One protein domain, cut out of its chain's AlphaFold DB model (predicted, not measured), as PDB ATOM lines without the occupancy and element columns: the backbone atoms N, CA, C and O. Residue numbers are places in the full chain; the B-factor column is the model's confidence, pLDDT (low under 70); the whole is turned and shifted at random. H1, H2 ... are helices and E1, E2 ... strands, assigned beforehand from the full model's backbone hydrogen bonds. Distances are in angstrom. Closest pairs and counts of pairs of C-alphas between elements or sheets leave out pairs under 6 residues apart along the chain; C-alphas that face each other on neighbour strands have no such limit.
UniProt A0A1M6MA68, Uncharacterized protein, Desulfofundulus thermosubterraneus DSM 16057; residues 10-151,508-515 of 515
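This is residues 10 to 151 and 508 to 515 of the 515 residues of an uncharacterized protein of Desulfofundulus thermosubterraneus DSM 16057 (UniProt A0A1M6MA68). A curled, strongly twisted sheet of four strands, E1, E2, E5 and E6, forms the middle of an elongated domain; at one end E2 runs on into E3 and E4 runs on into E5, E3 and E4 making a small two-stranded hairpin with the loop of residues 51 to 64 beyond it. H3 crosses over the sheet towards that hairpin, H1 lies by E3, and towards the other end are H2, which only grazes the sheet, and much of the long unnamed stretch 74 to 113. The printed part has 150 residues, with three named helices and six named strands in the order H1 E1 E2 E3 E4 E5 H2 H3 E6; both sheets are antiparallel, the larger in the order E1 - E2 - E5 - E6. The class is mixed, helices and strands, with under half of the residues in named elements. The whole is compact, with a radius of gyration of the C-alphas of 16.8 A, and spans 51 by 28 by 27 A.

In the large sheet, E1 is residues 21 to 28, 22.2 A long, E2 residues 37 to 45, 24.8 A, E5 residues 70 to 73 and E6 residues 511 to 514. E3 is residues 48 to 50 and E4 residues 65 to 67. H3, residues 136 to 149, is 19.8 A long; H1 is residues 10 to 19, 14.3 A, and H2 residues 114 to 122, 12.4 A. C-alpha 10 is at (178.418, 134.051, 120.631), C-alpha 37 at (194.680, 111.228, 90.817) and C-alpha 514 at (177.523, 123.545, 95.833).

E1 and E2 form a hairpin, with N 23 and O 42 at 2.8 A. E2 and E5 are antiparallel neighbours, with N 43 and O 72 within hydrogen-bond range at 2.8 A; E5 and E6 are antiparallel neighbours too, with N 71 and O 513 within hydrogen-bond range at 3.0 A. E2 runs on into E3 at 46 degrees and E4 into E5 at 61 degrees. The hairpin E3 and E4 has N 48 and O 67 at 2.9 A. H3 is on the large sheet at a height of 10.1 A, only just over E5 alone, with 2 of its C-alphas falling on E2; it runs across the strands, at 90 degrees to E5 on the local plane. The closest C-alphas of H3 and E4 are those of Thr 141 and Leu 67, 6.2 A apart. H1 and H3 are close but not clearly touching, nearest at the C-alphas of Arg 13 and Leu 149, 6.1 A. H2 only grazes the large sheet; its closest C-alphas with E6 are Cys 121 and Ala 511, 5.4 A. In H1, H2 and H3 every O i to N i+4 pair is within hydrogen-bond range.

The C-alphas farthest apart, those of Thr 34 and Gly 57, are 54.5 A apart. Residues 152 to 507 are not printed; C-alphas 151 and 508 across the cut are 23.9 A apart. The long links are E3 to E4, E5 to H2 and H2 to H3. No printed residue has a pLDDT under 70.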
ATOM      1  N   ALA A  10     177.420 135.002 120.139       81.38
ATOM      2  CA  ALA A  10     178.418 134.051 120.631       81.38
ATOM      3  C   ALA A  10     178.060 132.602 120.255       81.38
ATOM      4  O   ALA A  10     178.854 131.919 119.618       81.38
ATOM      5  N   ALA A  11     176.825 132.171 120.533       82.25
ATOM      6  CA  ALA A  11     176.377 130.818 120.201       82.25
ATOM      7  C   ALA A  11     176.367 130.550 118.684       82.25
ATOM      8  O   ALA A  11     176.596 129.426 118.235       82.25
ATOM      9  N   LEU A  12     176.107 131.584 117.879       81.50
ATOM     10  CA  LEU A  12     176.212 131.511 116.425       81.50
ATOM     11  C   LEU A  12     177.663 131.280 115.978       81.50
ATOM     12  O   LEU A  12     177.899 130.396 115.157       81.50
ATOM     13  N   ARG A  13     178.623 132.031 116.535       84.88
ATOM     14  CA  ARG A  13     180.058 131.875 116.241       84.88
ATOM     15  C   ARG A  13     180.560 130.481 116.610       84.88
ATOM     16  O   ARG A  13     181.181 129.837 115.769       84.88
ATOM     17  N   ASP A  14     180.211 129.983 117.794       85.44
ATOM     18  CA  ASP A  14     180.610 128.645 118.251       85.44
ATOM     19  C   ASP A  14     180.073 127.548 117.327       85.44
ATOM     20  O   ASP A  14     180.791 126.625 116.939       85.44
ATOM     21  N   ARG A  15     178.809 127.674 116.904       85.81
ATOM     22  CA  ARG A  15     178.199 126.732 115.960       85.81
ATOM     23  C   ARG A  15     178.892 126.750 114.599       85.81
ATOM     24  O   ARG A  15     179.040 125.689 113.993       85.81
ATOM     25  N   ILE A  16     179.272 127.926 114.101       87.06
ATOM     26  CA  ILE A  16     179.998 128.034 112.831       87.06
ATOM     27  C   ILE A  16     181.375 127.390 112.971       87.06
ATOM     28  O   ILE A  16     181.707 126.525 112.169       87.06
ATOM     29  N   ALA A  17     182.127 127.725 114.021       85.00
ATOM     30  CA  ALA A  17     183.440 127.141 114.275       85.00
ATOM     31  C   ALA A  17     183.386 125.605 114.365       85.00
ATOM     32  O   ALA A  17     184.214 124.930 113.763       85.00
ATOM     33  N   ALA A  18     182.373 125.050 115.040       86.31
ATOM     34  CA  ALA A  18     182.165 123.604 115.134       86.31
ATOM     35  C   ALA A  18     181.715 122.948 113.811       86.31
ATOM     36  O   ALA A  18     181.894 121.746 113.625       86.31
ATOM     37  N   GLY A  19     181.086 123.710 112.910       89.06
ATOM     38  CA  GLY A  19     180.593 123.225 111.618       89.06
ATOM     39  C   GLY A  19     181.589 123.375 110.464       89.06
ATOM     40  O   GLY A  19     181.468 122.650 109.473       89.06
ATOM     41  N   THR A  20     182.546 124.298 110.578       94.00
ATOM     42  CA  THR A  20     183.616 124.509 109.599       94.00
ATOM     43  C   THR A  20     184.589 123.342 109.643       94.00
ATOM     44  O   THR A  20     185.171 123.032 110.680       94.00
ATOM     45  N   ARG A  21     184.779 122.686 108.498       94.25
ATOM     46  CA  ARG A  21     185.637 121.502 108.386       94.25
ATOM     47  C   ARG A  21     186.497 121.572 107.140       94.25
ATOM     48  O   ARG A  21     186.022 121.949 106.072       94.25
ATOM     49  N   GLU A  22     187.737 121.146 107.291       96.50
ATOM     50  CA  GLU A  22     188.617 120.857 106.171       96.50
ATOM     51  C   GLU A  22     188.246 119.500 105.567       96.50
ATOM     52  O   GLU A  22     187.946 118.542 106.282       96.50
ATOM     53  N   VAL A  23     188.226 119.434 104.241       96.38
ATOM     54  CA  VAL A  23     187.866 118.249 103.473       96.38
ATOM     55  C   VAL A  23     188.875 118.078 102.349       96.38
ATOM     56  O   VAL A  23     189.053 118.968 101.519       96.38
ATOM     57  N   ARG A  24     189.520 116.911 102.308       97.00
ATOM     58  CA  ARG A  24     190.454 116.553 101.240       97.00
ATOM     59  C   ARG A  24     189.692 115.838 100.137       97.00
ATOM     60  O   ARG A  24     189.196 114.732 100.344       97.00
ATOM     61  N   MET A  25     189.584 116.478  98.981       97.00
ATOM     62  CA  MET A  25     188.818 115.976  97.848       97.00
ATOM     63  C   MET A  25     189.740 115.313  96.839       97.00
ATOM     64  O   MET A  25     190.557 115.978  96.206       97.00
ATOM     65  N   VAL A  26     189.597 113.998  96.691       97.19
ATOM     66  CA  VAL A  26     190.301 113.216  95.672       97.19
ATOM     67  C   VAL A  26     189.550 113.341  94.349       97.19
ATOM     68  O   VAL A  26     188.350 113.079  94.297       97.19
ATOM     69  N   HIS A  27     190.244 113.727  93.281       97.69
ATOM     70  CA  HIS A  27     189.670 113.833  91.939       97.69
ATOM     71  C   HIS A  27     190.728 113.574  90.857       97.69
ATOM     72  O   HIS A  27     191.915 113.423  91.148       97.69
ATOM     73  N   ASN A  28     190.301 113.494  89.595       98.25
ATOM     74  CA  ASN A  28     191.217 113.366  88.463       98.25
ATOM     75  C   ASN A  28     191.788 114.742  88.068       98.25
ATOM     76  O   ASN A  28     191.099 115.758  88.183       98.25
ATOM     77  N   SER A  29     193.041 114.787  87.613       98.31
ATOM     78  CA  SER A  29     193.687 116.010  87.122       98.31
ATOM     79  C   SER A  29     193.181 116.463  85.750       98.31
ATOM     80  O   SER A  29     193.489 117.583  85.339       98.31
ATOM     81  N   LYS A  30     192.409 115.622  85.052       98.19
ATOM     82  CA  LYS A  30     191.725 115.948  83.801       98.19
ATOM     83  C   LYS A  30     190.245 115.567  83.842       98.19
ATOM     84  O   LYS A  30     189.882 114.523  84.381       98.19
ATOM     85  N   ALA A  31     189.410 116.391  83.216       97.50
ATOM     86  CA  ALA A  31     187.954 116.229  83.191       97.50
ATOM     87  C   ALA A  31     187.476 114.931  82.514       97.50
ATOM     88  O   ALA A  31     186.426 114.402  82.862       97.50
ATOM     89  N   ASP A  32     188.253 114.404  81.564       96.50
ATOM     90  CA  ASP A  32     187.953 113.176  80.814       96.50
ATOM     91  C   ASP A  32     188.399 111.887  81.532       96.50
ATOM     92  O   ASP A  32     188.227 110.789  81.008       96.50
ATOM     93  N   GLY A  33     189.004 112.007  82.718       95.19
ATOM     94  CA  GLY A  33     189.519 110.874  83.484       95.19
ATOM     95  C   GLY A  33     190.879 110.339  83.021       95.19
ATOM     96  O   GLY A  33     191.406 109.433  83.664       95.19
ATOM     97  N   THR A  34     191.491 110.893  81.966       96.25
ATOM     98  CA  THR A  34     192.798 110.433  81.444       96.25
ATOM     99  C   THR A  34     193.997 110.941  82.249       96.25
ATOM    100  O   THR A  34     195.140 110.562  81.981       96.25
ATOM    101  N   GLY A  35     193.765 111.842  83.207       95.38
ATOM    102  CA  GLY A  35     194.788 112.406  84.079       95.38
ATOM    103  C   GLY A  35     195.167 111.495  85.247       95.38
ATOM    104  O   GLY A  35     194.768 110.334  85.337       95.38
ATOM    105  N   VAL A  36     195.951 112.046  86.171       97.31
ATOM    106  CA  VAL A  36     196.371 111.374  87.406       97.31
ATOM    107  C   VAL A  36     195.441 111.740  88.555       97.31
ATOM    108  O   VAL A  36     194.792 112.787  88.545       97.31
ATOM    109  N   THR A  37     195.388 110.897  89.580       97.81
ATOM    110  CA  THR A  37     194.680 111.228  90.817       97.81
ATOM    111  C   THR A  37     195.412 112.336  91.572       97.81
ATOM    112  O   THR A  37     196.607 112.233  91.838       97.81
ATOM    113  N   VAL A  38     194.678 113.380  91.948       98.19
ATOM    114  CA  VAL A  38     195.163 114.515  92.740       98.19
ATOM    115  C   VAL A  38     194.211 114.815  93.893       98.19
ATOM    116  O   VAL A  38     193.103 114.279  93.961       98.19
ATOM    117  N   VAL A  39     194.663 115.657  94.823       98.25
ATOM    118  CA  VAL A  39     193.898 116.063  96.003       98.25
ATOM    119  C   VAL A  39     193.797 117.581  96.042       98.25
ATOM    120  O   VAL A  39     194.822 118.259  95.964       98.25
ATOM    121  N   SER A  40     192.576 118.087  96.198       98.50
ATOM    122  CA  SER A  40     192.308 119.484  96.542       98.50
ATOM    123  C   SER A  40     191.894 119.597  98.006       98.50
ATOM    124  O   SER A  40     190.998 118.878  98.454       98.50
ATOM    125  N   ASP A  41     192.519 120.511  98.744       98.44
ATOM    126  CA  ASP A  41     192.130 120.857 100.109       98.44
ATOM    127  C   ASP A  41     191.022 121.926 100.062       98.44
ATOM    128  O   ASP A  41     191.227 123.049  99.597       98.44
ATOM    129  N   MET A  42     189.821 121.574 100.524       98.44
ATOM    130  CA  MET A  42     188.647 122.453 100.548       98.44
ATOM    131  C   MET A  42     188.144 122.656 101.975       98.44
ATOM    132  O   MET A  42     188.336 121.812 102.847       98.44
ATOM    133  N   ILE A  43     187.438 123.755 102.213       98.44
ATOM    134  CA  ILE A  43     186.753 124.052 103.467       98.44
ATOM    135  C   ILE A  43     185.247 124.010 103.227       98.44
ATOM    136  O   ILE A  43     184.720 124.699 102.354       98.44
ATOM    137  N   TYR A  44     184.531 123.212 104.015       98.06
ATOM    138  CA  TYR A  44     183.076 123.296 104.067       98.06
ATOM    139  C   TYR A  44     182.682 124.463 104.960       98.06
ATOM    140  O   TYR A  44     182.983 124.470 106.156       98.06
ATOM    141  N   ILE A  45     181.966 125.415 104.373       97.81
ATOM    142  CA  ILE A  45     181.359 126.528 105.088       97.81
ATOM    143  C   ILE A  45     179.964 126.075 105.524       97.81
ATOM    144  O   ILE A  45     179.111 125.831 104.664       97.81
ATOM    145  N   PRO A  46     179.686 125.924 106.831       95.94
ATOM    146  CA  PRO A  46     178.383 125.466 107.293       95.94
ATOM    147  C   PRO A  46     177.301 126.496 106.972       95.94
ATOM    148  O   PRO A  46     177.586 127.677 106.811       95.94
ATOM    149  N   LYS A  47     176.036 126.070 106.914       94.25
ATOM    150  CA  LYS A  47     174.917 127.016 106.809       94.25
ATOM    151  C   LYS A  47     174.854 127.893 108.059       94.25
ATOM    152  O   LYS A  47     174.818 127.372 109.177       94.25
ATOM    153  N   PHE A  48     174.785 129.202 107.867       93.56
ATOM    154  CA  PHE A  48     174.665 130.180 108.941       93.56
ATOM    155  C   PHE A  48     173.739 131.327 108.547       93.56
ATOM    156  O   PHE A  48     173.283 131.438 107.410       93.56
ATOM    157  N   ARG A  49     173.429 132.160 109.535       92.50
ATOM    158  CA  ARG A  49     172.544 133.307 109.391       92.50
ATOM    159  C   ARG A  49     173.293 134.578 109.750       92.50
ATOM    160  O   ARG A  49     173.947 134.599 110.788       92.50
ATOM    161  N   ILE A  50     173.132 135.625 108.955       94.25
ATOM    162  CA  ILE A  50     173.487 136.993 109.340       94.25
ATOM    163  C   ILE A  50     172.192 137.684 109.763       94.25
ATOM    164  O   ILE A  50     171.301 137.804 108.922       94.25
ATOM    165  N   PRO A  51     172.053 138.088 111.038       93.19
ATOM    166  CA  PRO A  51     170.855 138.774 111.504       93.19
ATOM    167  C   PRO A  51     170.634 140.104 110.780       93.19
ATOM    168  O   PRO A  51     171.592 140.846 110.558       93.19
ATOM    169  N   ALA A  52     169.378 140.420 110.471       95.31
ATOM    170  CA  ALA A  52     168.986 141.723 109.950       95.31
ATOM    171  C   ALA A  52     169.452 142.871 110.866       95.31
ATOM    172  O   ALA A  52     169.403 142.761 112.094       95.31
ATOM    173  N   GLY A  53     169.896 143.972 110.261       95.62
ATOM    174  CA  GLY A  53     170.283 145.206 110.946       95.62
ATOM    175  C   GLY A  53     171.505 145.104 111.864       95.62
ATOM    176  O   GLY A  53     171.705 145.967 112.713       95.62
ATOM    177  N   ILE A  54     172.331 144.063 111.741       95.19
ATOM    178  CA  ILE A  54     173.534 143.927 112.575       95.19
ATOM    179  C   ILE A  54     174.647 144.927 112.195       95.19
ATOM    180  O   ILE A  54     175.510 145.217 113.025       95.19
ATOM    181  N   TRP A  55     174.623 145.467 110.971       95.94
ATOM    182  CA  TRP A  55     175.621 146.378 110.395       95.94
ATOM    183  C   TRP A  55     174.970 147.634 109.791       95.94
ATOM    184  O   TRP A  55     173.744 147.776 109.778       95.94
ATOM    185  N   ASP A  56     175.796 148.578 109.325       94.38
ATOM    186  CA  ASP A  56     175.363 149.878 108.776       94.38
ATOM    187  C   ASP A  56     174.382 150.629 109.696       94.38
ATOM    188  O   ASP A  56     173.366 151.168 109.260       94.38
ATOM    189  N   GLY A  57     174.649 150.621 111.007       93.06
ATOM    190  CA  GLY A  57     173.811 151.315 111.990       93.06
ATOM    191  C   GLY A  57     172.366 150.807 112.061       93.06
ATOM    192  O   GLY A  57     171.477 151.575 112.420       93.06
ATOM    193  N   GLY A  58     172.116 149.543 111.702       95.19
ATOM    194  CA  GLY A  58     170.772 148.958 111.678       95.19
ATOM    195  C   GLY A  58     170.200 148.746 110.280       95.19
ATOM    196  O   GLY A  58     169.162 148.103 110.150       95.19
ATOM    197  N   ALA A  59     170.851 149.261 109.234       95.19
ATOM    198  CA  ALA A  59     170.314 149.219 107.876       95.19
ATOM    199  C   ALA A  59     170.634 147.920 107.119       95.19
ATOM    200  O   ALA A  59     169.897 147.564 106.197       95.19
ATOM    201  N   PHE A  60     171.716 147.217 107.476       97.31
ATOM    202  CA  PHE A  60     172.186 146.064 106.712       97.31
ATOM    203  C   PHE A  60     172.450 144.819 107.584       97.31
ATOM    204  O   PHE A  60     173.007 144.926 108.676       97.31
ATOM    205  N   PRO A  61     172.113 143.614 107.089       97.44
ATOM    206  CA  PRO A  61     171.222 143.381 105.957       97.44
ATOM    207  C   PRO A  61     169.774 143.767 106.318       97.44
ATOM    208  O   PRO A  61     169.417 143.757 107.494       97.44
ATOM    209  N   PRO A  62     168.922 144.116 105.342       95.44
ATOM    210  CA  PRO A  62     167.535 144.526 105.612       95.44
ATOM    211  C   PRO A  62     166.647 143.365 106.083       95.44
ATOM    212  O   PRO A  62     165.601 143.572 106.690       95.44
ATOM    213  N   GLN A  63     167.075 142.139 105.803       94.31
ATOM    214  CA  GLN A  63     166.473 140.895 106.255       94.31
ATOM    215  C   GLN A  63     167.583 139.899 106.588       94.31
ATOM    216  O   GLN A  63     168.725 140.075 106.158       94.31
ATOM    217  N   ASP A  64     167.253 138.847 107.334       93.88
ATOM    218  CA  ASP A  64     168.215 137.797 107.654       93.88
ATOM    219  C   ASP A  64     168.804 137.208 106.361       93.88
ATOM    220  O   ASP A  64     168.071 136.725 105.496       93.88
ATOM    221  N   LEU A  65     170.134 137.203 106.234       95.12
ATOM    222  CA  LEU A  65     170.796 136.496 105.137       95.12
ATOM    223  C   LEU A  65     171.078 135.062 105.566       95.12
ATOM    224  O   LEU A  65     171.744 134.824 106.575       95.12
ATOM    225  N   LEU A  66     170.594 134.104 104.780       93.62
ATOM    226  CA  LEU A  66     170.848 132.678 104.964       93.62
ATOM    227  C   LEU A  66     171.942 132.246 103.986       93.62
ATOM    228  O   LEU A  66     171.713 132.175 102.778       93.62
ATOM    229  N   LEU A  67     173.141 131.999 104.510       95.75
ATOM    230  CA  LEU A  67     174.356 131.784 103.721       95.75
ATOM    231  C   LEU A  67     175.059 130.474 104.105       95.75
ATOM    232  O   LEU A  67     174.670 129.793 105.057       95.75
ATOM    233  N   GLY A  68     176.114 130.130 103.367       96.06
ATOM    234  CA  GLY A  68     176.904 128.915 103.571       96.06
ATOM    235  C   GLY A  68     176.242 127.658 102.998       96.06
ATOM    236  O   GLY A  68     175.305 127.727 102.206       96.06
ATOM    237  N   GLY A  69     176.730 126.489 103.410       96.44
ATOM    238  CA  GLY A  69     176.279 125.192 102.902       96.44
ATOM    239  C   GLY A  69     176.976 124.743 101.618       96.44
ATOM    240  O   GLY A  69     176.385 123.989 100.853       96.44
ATOM    241  N   PHE A  70     178.210 125.184 101.387       97.69
ATOM    242  CA  PHE A  70     179.012 124.841 100.212       97.69
ATOM    243  C   PHE A  70     180.454 124.525 100.618       97.69
ATOM    244  O   PHE A  70     180.884 124.826 101.736       97.69
ATOM    245  N   LEU A  71     181.199 123.900  99.712       98.44
ATOM    246  CA  LEU A  71     182.649 123.772  99.815       98.44
ATOM    247  C   LEU A  71     183.314 124.869  98.996       98.44
ATOM    248  O   LEU A  71     182.876 125.166  97.888       98.44
ATOM    249  N   ILE A  72     184.399 125.417  99.517       98.69
ATOM    250  CA  ILE A  72     185.263 126.355  98.806       98.69
ATOM    251  C   ILE A  72     186.713 125.945  98.991       98.69
ATOM    252  O   ILE A  72     187.086 125.390 100.023       98.69
ATOM    253  N   ASP A  73     187.529 126.200  97.987       98.75
ATOM    254  CA  ASP A  73     188.958 125.933  98.043       98.75
ATOM    255  C   ASP A  73     189.647 126.628  99.224       98.75
ATOM    256  O   ASP A  73     189.441 127.815  99.499       98.75
ATOM    257  N   LYS A  74     190.493 125.875  99.936       98.75
ATOM    258  CA  LYS A  74     191.232 126.384 101.096       98.75
ATOM    259  C   LYS A  74     192.270 127.424 100.684       98.75
ATOM    260  O   LYS A  74     192.466 128.402 101.396       98.75
ATOM    261  N   TYR A  75     192.885 127.236  99.525       98.81
ATOM    262  CA  TYR A  75     193.929 128.087  98.957       98.81
ATOM    263  C   TYR A  75     193.560 128.532  97.533       98.81
ATOM    264  O   TYR A  75     192.754 127.843  96.897       98.81
ATOM    265  N   PRO A  76     194.162 129.611  96.996       98.69
ATOM    266  CA  PRO A  76     194.065 129.934  95.576       98.69
ATOM    267  C   PRO A  76     194.403 128.722  94.701       98.69
ATOM    268  O   PRO A  76     195.265 127.908  95.052       98.69
ATOM    269  N   CYS A  77     193.712 128.580  93.571       98.75
ATOM    270  CA  CYS A  77     193.916 127.451  92.671       98.75
ATOM    271  C   CYS A  77     195.353 127.401  92.138       98.75
ATOM    272  O   CYS A  77     196.007 128.418  91.921       98.75
ATOM    273  N   SER A  78     195.818 126.189  91.869       98.75
ATOM    274  CA  SER A  78     197.098 125.827  91.259       98.75
ATOM    275  C   SER A  78     196.854 124.791  90.156       98.75
ATOM    276  O   SER A  78     195.777 124.182  90.101       98.75
ATOM    277  N   GLN A  79     197.825 124.585  89.264       98.69
ATOM    278  CA  GLN A  79     197.771 123.440  88.350       98.69
ATOM    279  C   GLN A  79     198.034 122.135  89.118       98.69
ATOM    280  O   GLN A  79     198.700 122.157  90.157       98.69
ATOM    281  N   PRO A  80     197.568 120.979  88.614       98.44
ATOM    282  CA  PRO A  80     197.757 119.694  89.287       98.44
ATOM    283  C   PRO A  80     199.212 119.341  89.624       98.44
ATOM    284  O   PRO A  80     199.468 118.701  90.649       98.44
ATOM    285  N   ASP A  81     200.148 119.761  88.774       98.06
ATOM    286  CA  ASP A  81     201.586 119.507  88.854       98.06
ATOM    287  C   ASP A  81     202.403 120.727  89.321       98.06
ATOM    288  O   ASP A  81     203.629 120.728  89.207       98.06
ATOM    289  N   ALA A  82     201.746 121.757  89.866       98.62
ATOM    290  CA  ALA A  82     202.426 122.918  90.428       98.62
ATOM    291  C   ALA A  82     203.357 122.525  91.592       98.62
ATOM    292  O   ALA A  82     203.058 121.641  92.402       98.62
ATOM    293  N   THR A  83     204.482 123.227  91.700       98.69
ATOM    294  CA  THR A  83     205.473 123.074  92.776       98.69
ATOM    295  C   THR A  83     205.737 124.424  93.441       98.69
ATOM    296  O   THR A  83     205.165 125.444  93.060       98.69
ATOM    297  N   SER A  84     206.634 124.467  94.428       98.44
ATOM    298  CA  SER A  84     207.106 125.724  95.025       98.44
ATOM    299  C   SER A  84     207.954 126.584  94.076       98.44
ATOM    300  O   SER A  84     208.293 127.714  94.412       98.44
ATOM    301  N   THR A  85     208.319 126.064  92.900       98.06
ATOM    302  CA  THR A  85     209.186 126.744  91.925       98.06
ATOM    303  C   THR A  85     208.605 126.801  90.513       98.06
ATOM    304  O   THR A  85     209.230 127.374  89.624       98.06
ATOM    305  N   SER A  86     207.417 126.232  90.286       97.94
ATOM    306  CA  SER A  86     206.761 126.190  88.980       97.94
ATOM    307  C   SER A  86     205.244 126.246  89.125       97.94
ATOM    308  O   SER A  86     204.674 125.549  89.963       97.94
ATOM    309  N   ARG A  87     204.583 127.021  88.255       97.69
ATOM    310  CA  ARG A  87     203.113 127.054  88.138       97.69
ATOM    311  C   ARG A  87     202.522 125.732  87.631       97.69
ATOM    312  O   ARG A  87     201.335 125.509  87.834       97.69
ATOM    313  N   GLY A  88     203.333 124.884  87.001       97.50
ATOM    314  CA  GLY A  88     202.908 123.651  86.337       97.50
ATOM    315  C   GLY A  88     203.193 123.673  84.833       97.50
ATOM    316  O   GLY A  88     203.694 124.665  84.295       97.50
ATOM    317  N   SER A  89     202.930 122.552  84.162       96.81
ATOM    318  CA  SER A  89     203.260 122.342  82.741       96.81
ATOM    319  C   SER A  89     202.183 122.808  81.754       96.81
ATOM    320  O   SER A  89     202.440 122.884  80.551       96.81
ATOM    321  N   THR A  90     200.983 123.136  82.233       97.00
ATOM    322  CA  THR A  90     199.863 123.568  81.385       97.00
ATOM    323  C   THR A  90     200.022 125.048  81.017       97.00
ATOM    324  O   THR A  90     200.373 125.860  81.882       97.00
ATOM    325  N   PRO A  91     199.741 125.462  79.767       97.31
ATOM    326  CA  PRO A  91     199.663 126.880  79.429       97.31
ATOM    327  C   PRO A  91     198.683 127.620  80.350       97.31
ATOM    328  O   PRO A  91     197.574 127.155  80.600       97.31
ATOM    329  N   ALA A  92     199.093 128.785  80.854       95.50
ATOM    330  CA  ALA A  92     198.372 129.476  81.923       95.50
ATOM    331  C   ALA A  92     196.921 129.833  81.557       95.50
ATOM    332  O   ALA A  92     196.019 129.571  82.348       95.50
ATOM    333  N   ASN A  93     196.696 130.346  80.344       98.44
ATOM    334  CA  ASN A  93     195.382 130.780  79.864       98.44
ATOM    335  C   ASN A  93     194.766 129.831  78.819       98.44
ATOM    336  O   ASN A  93     194.112 130.267  77.877       98.44
ATOM    337  N   ASN A  94     195.053 128.532  78.919       98.19
ATOM    338  CA  ASN A  94     194.418 127.511  78.085       98.19
ATOM    339  C   ASN A  94     194.365 126.182  78.859       98.19
ATOM    340  O   ASN A  94     195.212 125.310  78.650       98.19
ATOM    341  N   PRO A  95     193.411 126.034  79.794       98.06
ATOM    342  CA  PRO A  95     193.343 124.875  80.673       98.06
ATOM    343  C   PRO A  95     193.012 123.586  79.912       98.06
ATOM    344  O   PRO A  95     193.362 122.505  80.379       98.06
ATOM    345  N   GLY A  96     192.350 123.660  78.751       98.12
ATOM    346  CA  GLY A  96     191.862 122.475  78.046       98.12
ATOM    347  C   GLY A  96     191.032 121.596  78.985       98.12
ATOM    348  O   GLY A  96     190.026 122.045  79.525       98.12
ATOM    349  N   LEU A  97     191.489 120.365  79.222       98.12
ATOM    350  CA  LEU A  97     190.852 119.411  80.142       98.12
ATOM    351  C   LEU A  97     191.408 119.460  81.572       98.12
ATOM    352  O   LEU A  97     190.927 118.721  82.427       98.12
ATOM    353  N   VAL A  98     192.436 120.266  81.843       98.75
ATOM    354  CA  VAL A  98     193.148 120.289  83.126       98.75
ATOM    355  C   VAL A  98     192.263 120.885  84.215       98.75
ATOM    356  O   VAL A  98     191.743 121.993  84.082       98.75
ATOM    357  N   ALA A  99     192.095 120.127  85.298       98.50
ATOM    358  CA  ALA A  99     191.350 120.538  86.478       98.50
ATOM    359  C   ALA A  99     192.191 121.461  87.363       98.50
ATOM    360  O   ALA A  99     193.367 121.198  87.614       98.50
ATOM    361  N   ALA A 100     191.579 122.515  87.895       98.44
ATOM    362  CA  ALA A 100     192.189 123.319  88.944       98.44
ATOM    363  C   ALA A 100     192.379 122.486  90.219       98.44
ATOM    364  O   ALA A 100     191.560 121.616  90.522       98.44
ATOM    365  N   VAL A 101     193.400 122.787  91.026       98.62
ATOM    366  CA  VAL A 101     193.689 122.095  92.295       98.62
ATOM    367  C   VAL A 101     193.980 123.101  93.410       98.62
ATOM    368  O   VAL A 101     194.738 124.041  93.194       98.62
ATOM    369  N   SER A 102     193.429 122.908  94.612       98.69
ATOM    370  CA  SER A 102     193.737 123.759  95.776       98.69
ATOM    371  C   SER A 102     194.755 123.090  96.694       98.69
ATOM    372  O   SER A 102     194.461 122.059  97.299       98.69
ATOM    373  N   ARG A 103     195.967 123.649  96.774       97.81
ATOM    374  CA  ARG A 103     197.102 123.088  97.526       97.81
ATOM    375  C   ARG A 103     197.916 124.186  98.187       97.81
ATOM    376  O   ARG A 103     198.010 125.289  97.657       97.81
ATOM    377  N   GLN A 104     198.533 123.855  99.315       98.25
ATOM    378  CA  GLN A 104     199.457 124.734 100.028       98.25
ATOM    379  C   GLN A 104     200.873 124.665  99.435       98.25
ATOM    380  O   GLN A 104     201.312 123.607  98.985       98.25
ATOM    381  N   GLY A 105     201.618 125.766  99.520       98.62
ATOM    382  CA  GLY A 105     203.058 125.817  99.282       98.62
ATOM    383  C   GLY A 105     203.460 125.724  97.814       98.62
ATOM    384  O   GLY A 105     204.601 125.370  97.522       98.62
ATOM    385  N   VAL A 106     202.543 126.024  96.894       98.81
ATOM    386  CA  VAL A 106     202.789 125.962  95.449       98.81
ATOM    387  C   VAL A 106     202.557 127.318  94.792       98.81
ATOM    388  O   VAL A 106     201.944 128.217  95.370       98.81
ATOM    389  N   VAL A 107     203.086 127.479  93.581       98.75
ATOM    390  CA  VAL A 107     202.851 128.673  92.768       98.75
ATOM    391  C   VAL A 107     201.369 128.721  92.364       98.75
ATOM    392  O   VAL A 107     200.866 127.743  91.801       98.75
ATOM    393  N   PRO A 108     200.653 129.832  92.624       98.50
ATOM    394  CA  PRO A 108     199.248 129.953  92.248       98.50
ATOM    395  C   PRO A 108     199.076 129.968  90.721       98.50
ATOM    396  O   PRO A 108     199.884 130.542  89.977       98.50
ATOM    397  N   TRP A 109     197.980 129.380  90.244       98.69
ATOM    398  CA  TRP A 109     197.577 129.445  88.846       98.69
ATOM    399  C   TRP A 109     197.084 130.856  88.535       98.69
ATOM    400  O   TRP A 109     195.969 131.254  88.852       98.69
ATOM    401  N   THR A 110     197.984 131.608  87.921       98.56
ATOM    402  CA  THR A 110     197.832 133.009  87.532       98.56
ATOM    403  C   THR A 110     198.061 133.168  86.037       98.56
ATOM    404  O   THR A 110     198.445 132.195  85.387       98.56
ATOM    405  N   GLU A 111     197.887 134.381  85.503       98.00
ATOM    406  CA  GLU A 111     197.913 134.633  84.052       98.00
ATOM    407  C   GLU A 111     196.829 133.828  83.330       98.00
ATOM    408  O   GLU A 111     197.051 133.236  82.274       98.00
ATOM    409  N   ILE A 112     195.646 133.811  83.935       98.62
ATOM    410  CA  ILE A 112     194.443 133.158  83.440       98.62
ATOM    411  C   ILE A 112     193.289 134.163  83.479       98.62
ATOM    412  O   ILE A 112     193.193 134.978  84.400       98.62
ATOM    413  N   ASP A 113     192.447 134.133  82.458       98.75
ATOM    414  CA  ASP A 113     191.264 134.972  82.335       98.75
ATOM    415  C   ASP A 113     190.041 134.337  83.020       98.75
ATOM    416  O   ASP A 113     190.090 133.201  83.507       98.75
ATOM    417  N   GLN A 114     188.929 135.068  83.092       98.69
ATOM    418  CA  GLN A 114     187.736 134.602  83.799       98.69
ATOM    419  C   GLN A 114     187.135 133.348  83.142       98.69
ATOM    420  O   GLN A 114     186.726 132.418  83.839       98.69
ATOM    421  N   ASN A 115     187.080 133.302  81.809       98.56
ATOM    422  CA  ASN A 115     186.458 132.201  81.073       98.56
ATOM    423  C   ASN A 115     187.261 130.909  81.235       98.56
ATOM    424  O   ASN A 115     186.704 129.856  81.544       98.56
ATOM    425  N   ASN A 116     188.580 130.996  81.112       98.81
ATOM    426  CA  ASN A 116     189.478 129.879  81.343       98.81
ATOM    427  C   ASN A 116     189.492 129.458  82.820       98.81
ATOM    428  O   ASN A 116     189.548 128.265  83.109       98.81
ATOM    429  N   SER A 117     189.335 130.394  83.760       98.88
ATOM    430  CA  SER A 117     189.153 130.057  85.179       98.88
ATOM    431  C   SER A 117     187.880 129.229  85.406       98.88
ATOM    432  O   SER A 117     187.921 128.224  86.117       98.88
ATOM    433  N   LYS A 118     186.760 129.577  84.750       98.81
ATOM    434  CA  LYS A 118     185.519 128.775  84.785       98.81
ATOM    435  C   LYS A 118     185.740 127.362  84.256       98.81
ATOM    436  O   LYS A 118     185.317 126.407  84.905       98.81
ATOM    437  N   VAL A 119     186.431 127.222  83.121       98.75
ATOM    438  CA  VAL A 119     186.754 125.912  82.530       98.75
ATOM    439  C   VAL A 119     187.625 125.083  83.477       98.75
ATOM    440  O   VAL A 119     187.288 123.939  83.771       98.75
ATOM    441  N   ALA A 120     188.702 125.658  84.019       98.81
ATOM    442  CA  ALA A 120     189.594 124.957  84.942       98.81
ATOM    443  C   ALA A 120     188.862 124.478  86.212       98.81
ATOM    444  O   ALA A 120     189.108 123.364  86.684       98.81
ATOM    445  N   CYS A 121     187.937 125.281  86.748       98.88
ATOM    446  CA  CYS A 121     187.069 124.870  87.853       98.88
ATOM    447  C   CYS A 121     186.110 123.741  87.447       98.88
ATOM    448  O   CYS A 121     186.051 122.730  88.143       98.88
ATOM    449  N   ALA A 122     185.414 123.865  86.312       98.75
ATOM    450  CA  ALA A 122     184.455 122.867  85.821       98.75
ATOM    451  C   ALA A 122     185.101 121.523  85.449       98.75
ATOM    452  O   ALA A 122     184.461 120.472  85.536       98.75
ATOM    453  N   ASN A 123     186.383 121.540  85.085       98.69
ATOM    454  CA  ASN A 123     187.175 120.337  84.853       98.69
ATOM    455  C   ASN A 123     187.410 119.524  86.136       98.69
ATOM    456  O   ASN A 123     187.696 118.327  86.062       98.69
ATOM    457  N   ARG A 124     187.285 120.139  87.320       98.50
ATOM    458  CA  ARG A 124     187.321 119.416  88.591       98.50
ATOM    459  C   ARG A 124     185.960 118.774  88.853       98.50
ATOM    460  O   ARG A 124     185.006 119.448  89.233       98.50
ATOM    461  N   ILE A 125     185.899 117.453  88.712       97.56
ATOM    462  CA  ILE A 125     184.701 116.654  88.995       97.56
ATOM    463  C   ILE A 125     184.882 115.923  90.327       97.56
ATOM    464  O   ILE A 125     185.798 115.116  90.484       97.56
ATOM    465  N   ILE A 126     183.986 116.179  91.279       95.44
ATOM    466  CA  ILE A 126     183.938 115.521  92.588       95.44
ATOM    467  C   ILE A 126     182.610 114.770  92.678       95.44
ATOM    468  O   ILE A 126     181.544 115.375  92.618       95.44
ATOM    469  N   ASN A 127     182.668 113.442  92.817       91.19
ATOM    470  CA  ASN A 127     181.485 112.572  92.905       91.19
ATOM    471  C   ASN A 127     180.456 112.810  91.780       91.19
ATOM    472  O   ASN A 127     179.254 112.864  92.027       91.19
ATOM    473  N   GLY A 128     180.933 112.990  90.544       92.31
ATOM    474  CA  GLY A 128     180.083 113.232  89.371       92.31
ATOM    475  C   GLY A 128     179.554 114.664  89.235       92.31
ATOM    476  O   GLY A 128     178.868 114.955  88.261       92.31
ATOM    477  N   ARG A 129     179.886 115.570  90.163       95.44
ATOM    478  CA  ARG A 129     179.495 116.982  90.114       95.44
ATOM    479  C   ARG A 129     180.694 117.859  89.772       95.44
ATOM    480  O   ARG A 129     181.759 117.716  90.370       95.44
ATOM    481  N   GLN A 130     180.515 118.764  88.817       97.38
ATOM    482  CA  GLN A 130     181.524 119.765  88.483       97.38
ATOM    483  C   GLN A 130     181.602 120.824  89.584       97.38
ATOM    484  O   GLN A 130     180.577 121.252  90.119       97.38
ATOM    485  N   CYS A 131     182.818 121.251  89.907       98.62
ATOM    486  CA  CYS A 131     183.034 122.504  90.616       98.62
ATOM    487  C   CYS A 131     182.759 123.700  89.695       98.62
ATOM    488  O   CYS A 131     182.697 123.575  88.474       98.62
ATOM    489  N   HIS A 132     182.644 124.884  90.279       98.75
ATOM    490  CA  HIS A 132     182.441 126.133  89.549       98.75
ATOM    491  C   HIS A 132     183.394 127.214  90.054       98.75
ATOM    492  O   HIS A 132     183.937 127.121  91.156       98.75
ATOM    493  N   LEU A 133     183.642 128.227  89.221       98.88
ATOM    494  CA  LEU A 133     184.316 129.448  89.663       98.88
ATOM    495  C   LEU A 133     183.486 130.077  90.784       98.88
ATOM    496  O   LEU A 133     182.272 130.184  90.637       98.88
ATOM    497  N   VAL A 134     184.129 130.485  91.878       98.69
ATOM    498  CA  VAL A 134     183.433 131.084  93.028       98.69
ATOM    499  C   VAL A 134     182.487 132.198  92.564       98.69
ATOM    500  O   VAL A 134     182.879 133.125  91.853       98.69
ATOM    501  N   THR A 135     181.222 132.108  92.965       97.94
ATOM    502  CA  THR A 135     180.219 133.134  92.653       97.94
ATOM    503  C   THR A 135     180.393 134.362  93.547       97.94
ATOM    504  O   THR A 135     180.914 134.275  94.662       97.94
ATOM    505  N   MET A 136     179.860 135.516  93.132       96.81
ATOM    506  CA  MET A 136     179.855 136.711  93.993       96.81
ATOM    507  C   MET A 136     179.144 136.492  95.334       96.81
ATOM    508  O   MET A 136     179.570 137.057  96.341       96.81
ATOM    509  N   LYS A 137     178.102 135.648  95.378       97.06
ATOM    510  CA  LYS A 137     177.400 135.299  96.622       97.06
ATOM    511  C   LYS A 137     178.266 134.455  97.557       97.06
ATOM    512  O   LYS A 137     178.276 134.691  98.766       97.06
ATOM    513  N   GLU A 138     178.991 133.473  97.029       98.50
ATOM    514  CA  GLU A 138     179.908 132.645  97.824       98.50
ATOM    515  C   GLU A 138     181.089 133.475  98.339       98.50
ATOM    516  O   GLU A 138     181.413 133.397  99.523       98.50
ATOM    517  N   ALA A 139     181.656 134.355  97.512       98.19
ATOM    518  CA  ALA A 139     182.712 135.266  97.942       98.19
ATOM    519  C   ALA A 139     182.244 136.244  99.030       98.19
ATOM    520  O   ALA A 139     182.881 136.374 100.079       98.19
ATOM    521  N   ALA A 140     181.088 136.880  98.831       98.00
ATOM    522  CA  ALA A 140     180.471 137.739  99.837       98.00
ATOM    523  C   ALA A 140     180.161 136.968 101.130       98.00
ATOM    524  O   ALA A 140     180.339 137.504 102.221       98.00
ATOM    525  N   THR A 141     179.766 135.694 101.028       98.38
ATOM    526  CA  THR A 141     179.555 134.827 102.193       98.38
ATOM    527  C   THR A 141     180.818 134.702 103.042       98.38
ATOM    528  O   THR A 141     180.719 134.808 104.263       98.38
ATOM    529  N   ILE A 142     181.996 134.526 102.432       98.31
ATOM    530  CA  ILE A 142     183.267 134.467 103.172       98.31
ATOM    531  C   ILE A 142     183.583 135.810 103.832       98.31
ATOM    532  O   ILE A 142     183.880 135.843 105.024       98.31
ATOM    533  N   ALA A 143     183.457 136.919 103.100       98.00
ATOM    534  CA  ALA A 143     183.719 138.258 103.633       98.00
ATOM    535  C   ALA A 143     182.794 138.607 104.815       98.00
ATOM    536  O   ALA A 143     183.241 139.048 105.878       98.00
ATOM    537  N   PHE A 144     181.495 138.329 104.682       98.12
ATOM    538  CA  PHE A 144     180.550 138.502 105.778       98.12
ATOM    539  C   PHE A 144     180.819 137.552 106.943       98.12
ATOM    540  O   PHE A 144     180.632 137.947 108.092       98.12
ATOM    541  N   LEU A 145     181.266 136.322 106.677       97.31
ATOM    542  CA  LEU A 145     181.630 135.381 107.726       97.31
ATOM    543  C   LEU A 145     182.835 135.884 108.533       97.31
ATOM    544  O   LEU A 145     182.758 135.905 109.759       97.31
ATOM    545  N   ILE A 146     183.898 136.359 107.877       96.94
ATOM    546  CA  ILE A 146     185.065 136.984 108.530       96.94
ATOM    547  C   ILE A 146     184.603 138.098 109.478       96.94
ATOM    548  O   ILE A 146     184.937 138.107 110.668       96.94
ATOM    549  N   LYS A 147     183.760 139.002 108.965       95.56
ATOM    550  CA  LYS A 147     183.198 140.119 109.733       95.56
ATOM    551  C   LYS A 147     182.331 139.644 110.898       95.56
ATOM    552  O   LYS A 147     182.458 140.158 112.009       95.56
ATOM    553  N   LEU A 148     181.478 138.646 110.680       94.69
ATOM    554  CA  LEU A 148     180.610 138.071 111.706       94.69
ATOM    555  C   LEU A 148     181.422 137.420 112.830       94.69
ATOM    556  O   LEU A 148     181.071 137.583 114.001       94.69
ATOM    557  N   LEU A 149     182.515 136.728 112.500       92.75
ATOM    558  CA  LEU A 149     183.458 136.166 113.472       92.75
ATOM    559  C   LEU A 149     184.230 137.257 114.232       92.75
ATOM    560  O   LEU A 149     184.688 137.009 115.344       92.75
ATOM    561  N   GLY A 150     184.308 138.473 113.683       90.69
ATOM    562  CA  GLY A 150     185.086 139.576 114.248       90.69
ATOM    563  C   GLY A 150     186.591 139.398 114.049       90.69
ATOM    564  O   GLY A 150     187.375 139.963 114.807       90.69
ATOM    565  N   HIS A 151     186.993 138.591 113.063       93.44
ATOM    566  CA  HIS A 151     188.396 138.327 112.765       93.44
ATOM    567  C   HIS A 151     188.996 139.486 111.968       93.44
ATOM    568  O   HIS A 151     188.464 139.867 110.923       93.44
ATOM    569  N   GLY A 508     194.382 135.418  89.784       98.50
ATOM    570  CA  GLY A 508     194.137 134.002  90.019       98.50
ATOM    571  C   GLY A 508     192.646 133.740  90.200       98.50
ATOM    572  O   GLY A 508     191.801 134.527  89.775       98.50
ATOM    573  N   PHE A 509     192.306 132.614  90.816       98.81
ATOM    574  CA  PHE A 509     190.919 132.207  91.017       98.81
ATOM    575  C   PHE A 509     190.805 131.119  92.087       98.81
ATOM    576  O   PHE A 509     191.805 130.517  92.496       98.81
ATOM    577  N   ARG A 510     189.565 130.827  92.483       97.88
ATOM    578  CA  ARG A 510     189.202 129.673  93.309       97.88
ATOM    579  C   ARG A 510     188.017 128.907  92.759       97.88
ATOM    580  O   ARG A 510     187.161 129.478  92.081       97.88
ATOM    581  N   ALA A 511     187.941 127.627  93.121       98.62
ATOM    582  CA  ALA A 511     186.769 126.805  92.879       98.62
ATOM    583  C   ALA A 511     185.884 126.680  94.131       98.62
ATOM    584  O   ALA A 511     186.360 126.671  95.272       98.62
ATOM    585  N   ALA A 512     184.588 126.522  93.892       98.62
ATOM    586  CA  ALA A 512     183.601 126.104  94.875       98.62
ATOM    587  C   ALA A 512     182.835 124.871  94.378       98.62
ATOM    588  O   ALA A 512     182.895 124.492  93.207       98.62
ATOM    589  N   LEU A 513     182.135 124.216  95.300       98.06
ATOM    590  CA  LEU A 513     181.207 123.131  95.014       98.06
ATOM    591  C   LEU A 513     179.951 123.341  95.854       98.06
ATOM    592  O   LEU A 513     179.990 123.262  97.088       98.06
ATOM    593  N   SER A 514     178.830 123.587  95.184       91.62
ATOM    594  CA  SER A 514     177.523 123.545  95.833       91.62
ATOM    595  C   SER A 514     177.233 122.100  96.247       91.62
ATOM    596  O   SER A 514     177.590 121.174  95.519       91.62
ATOM    597  N   LEU A 515     176.622 121.900  97.417       86.12
ATOM    598  CA  LEU A 515     176.292 120.572  97.949       86.12
ATOM    599  C   LEU A 515     174.826 120.224  97.743       86.12
ATOM    600  O   LEU A 515     173.972 121.121  97.910       86.12
TER     601      LEU A 515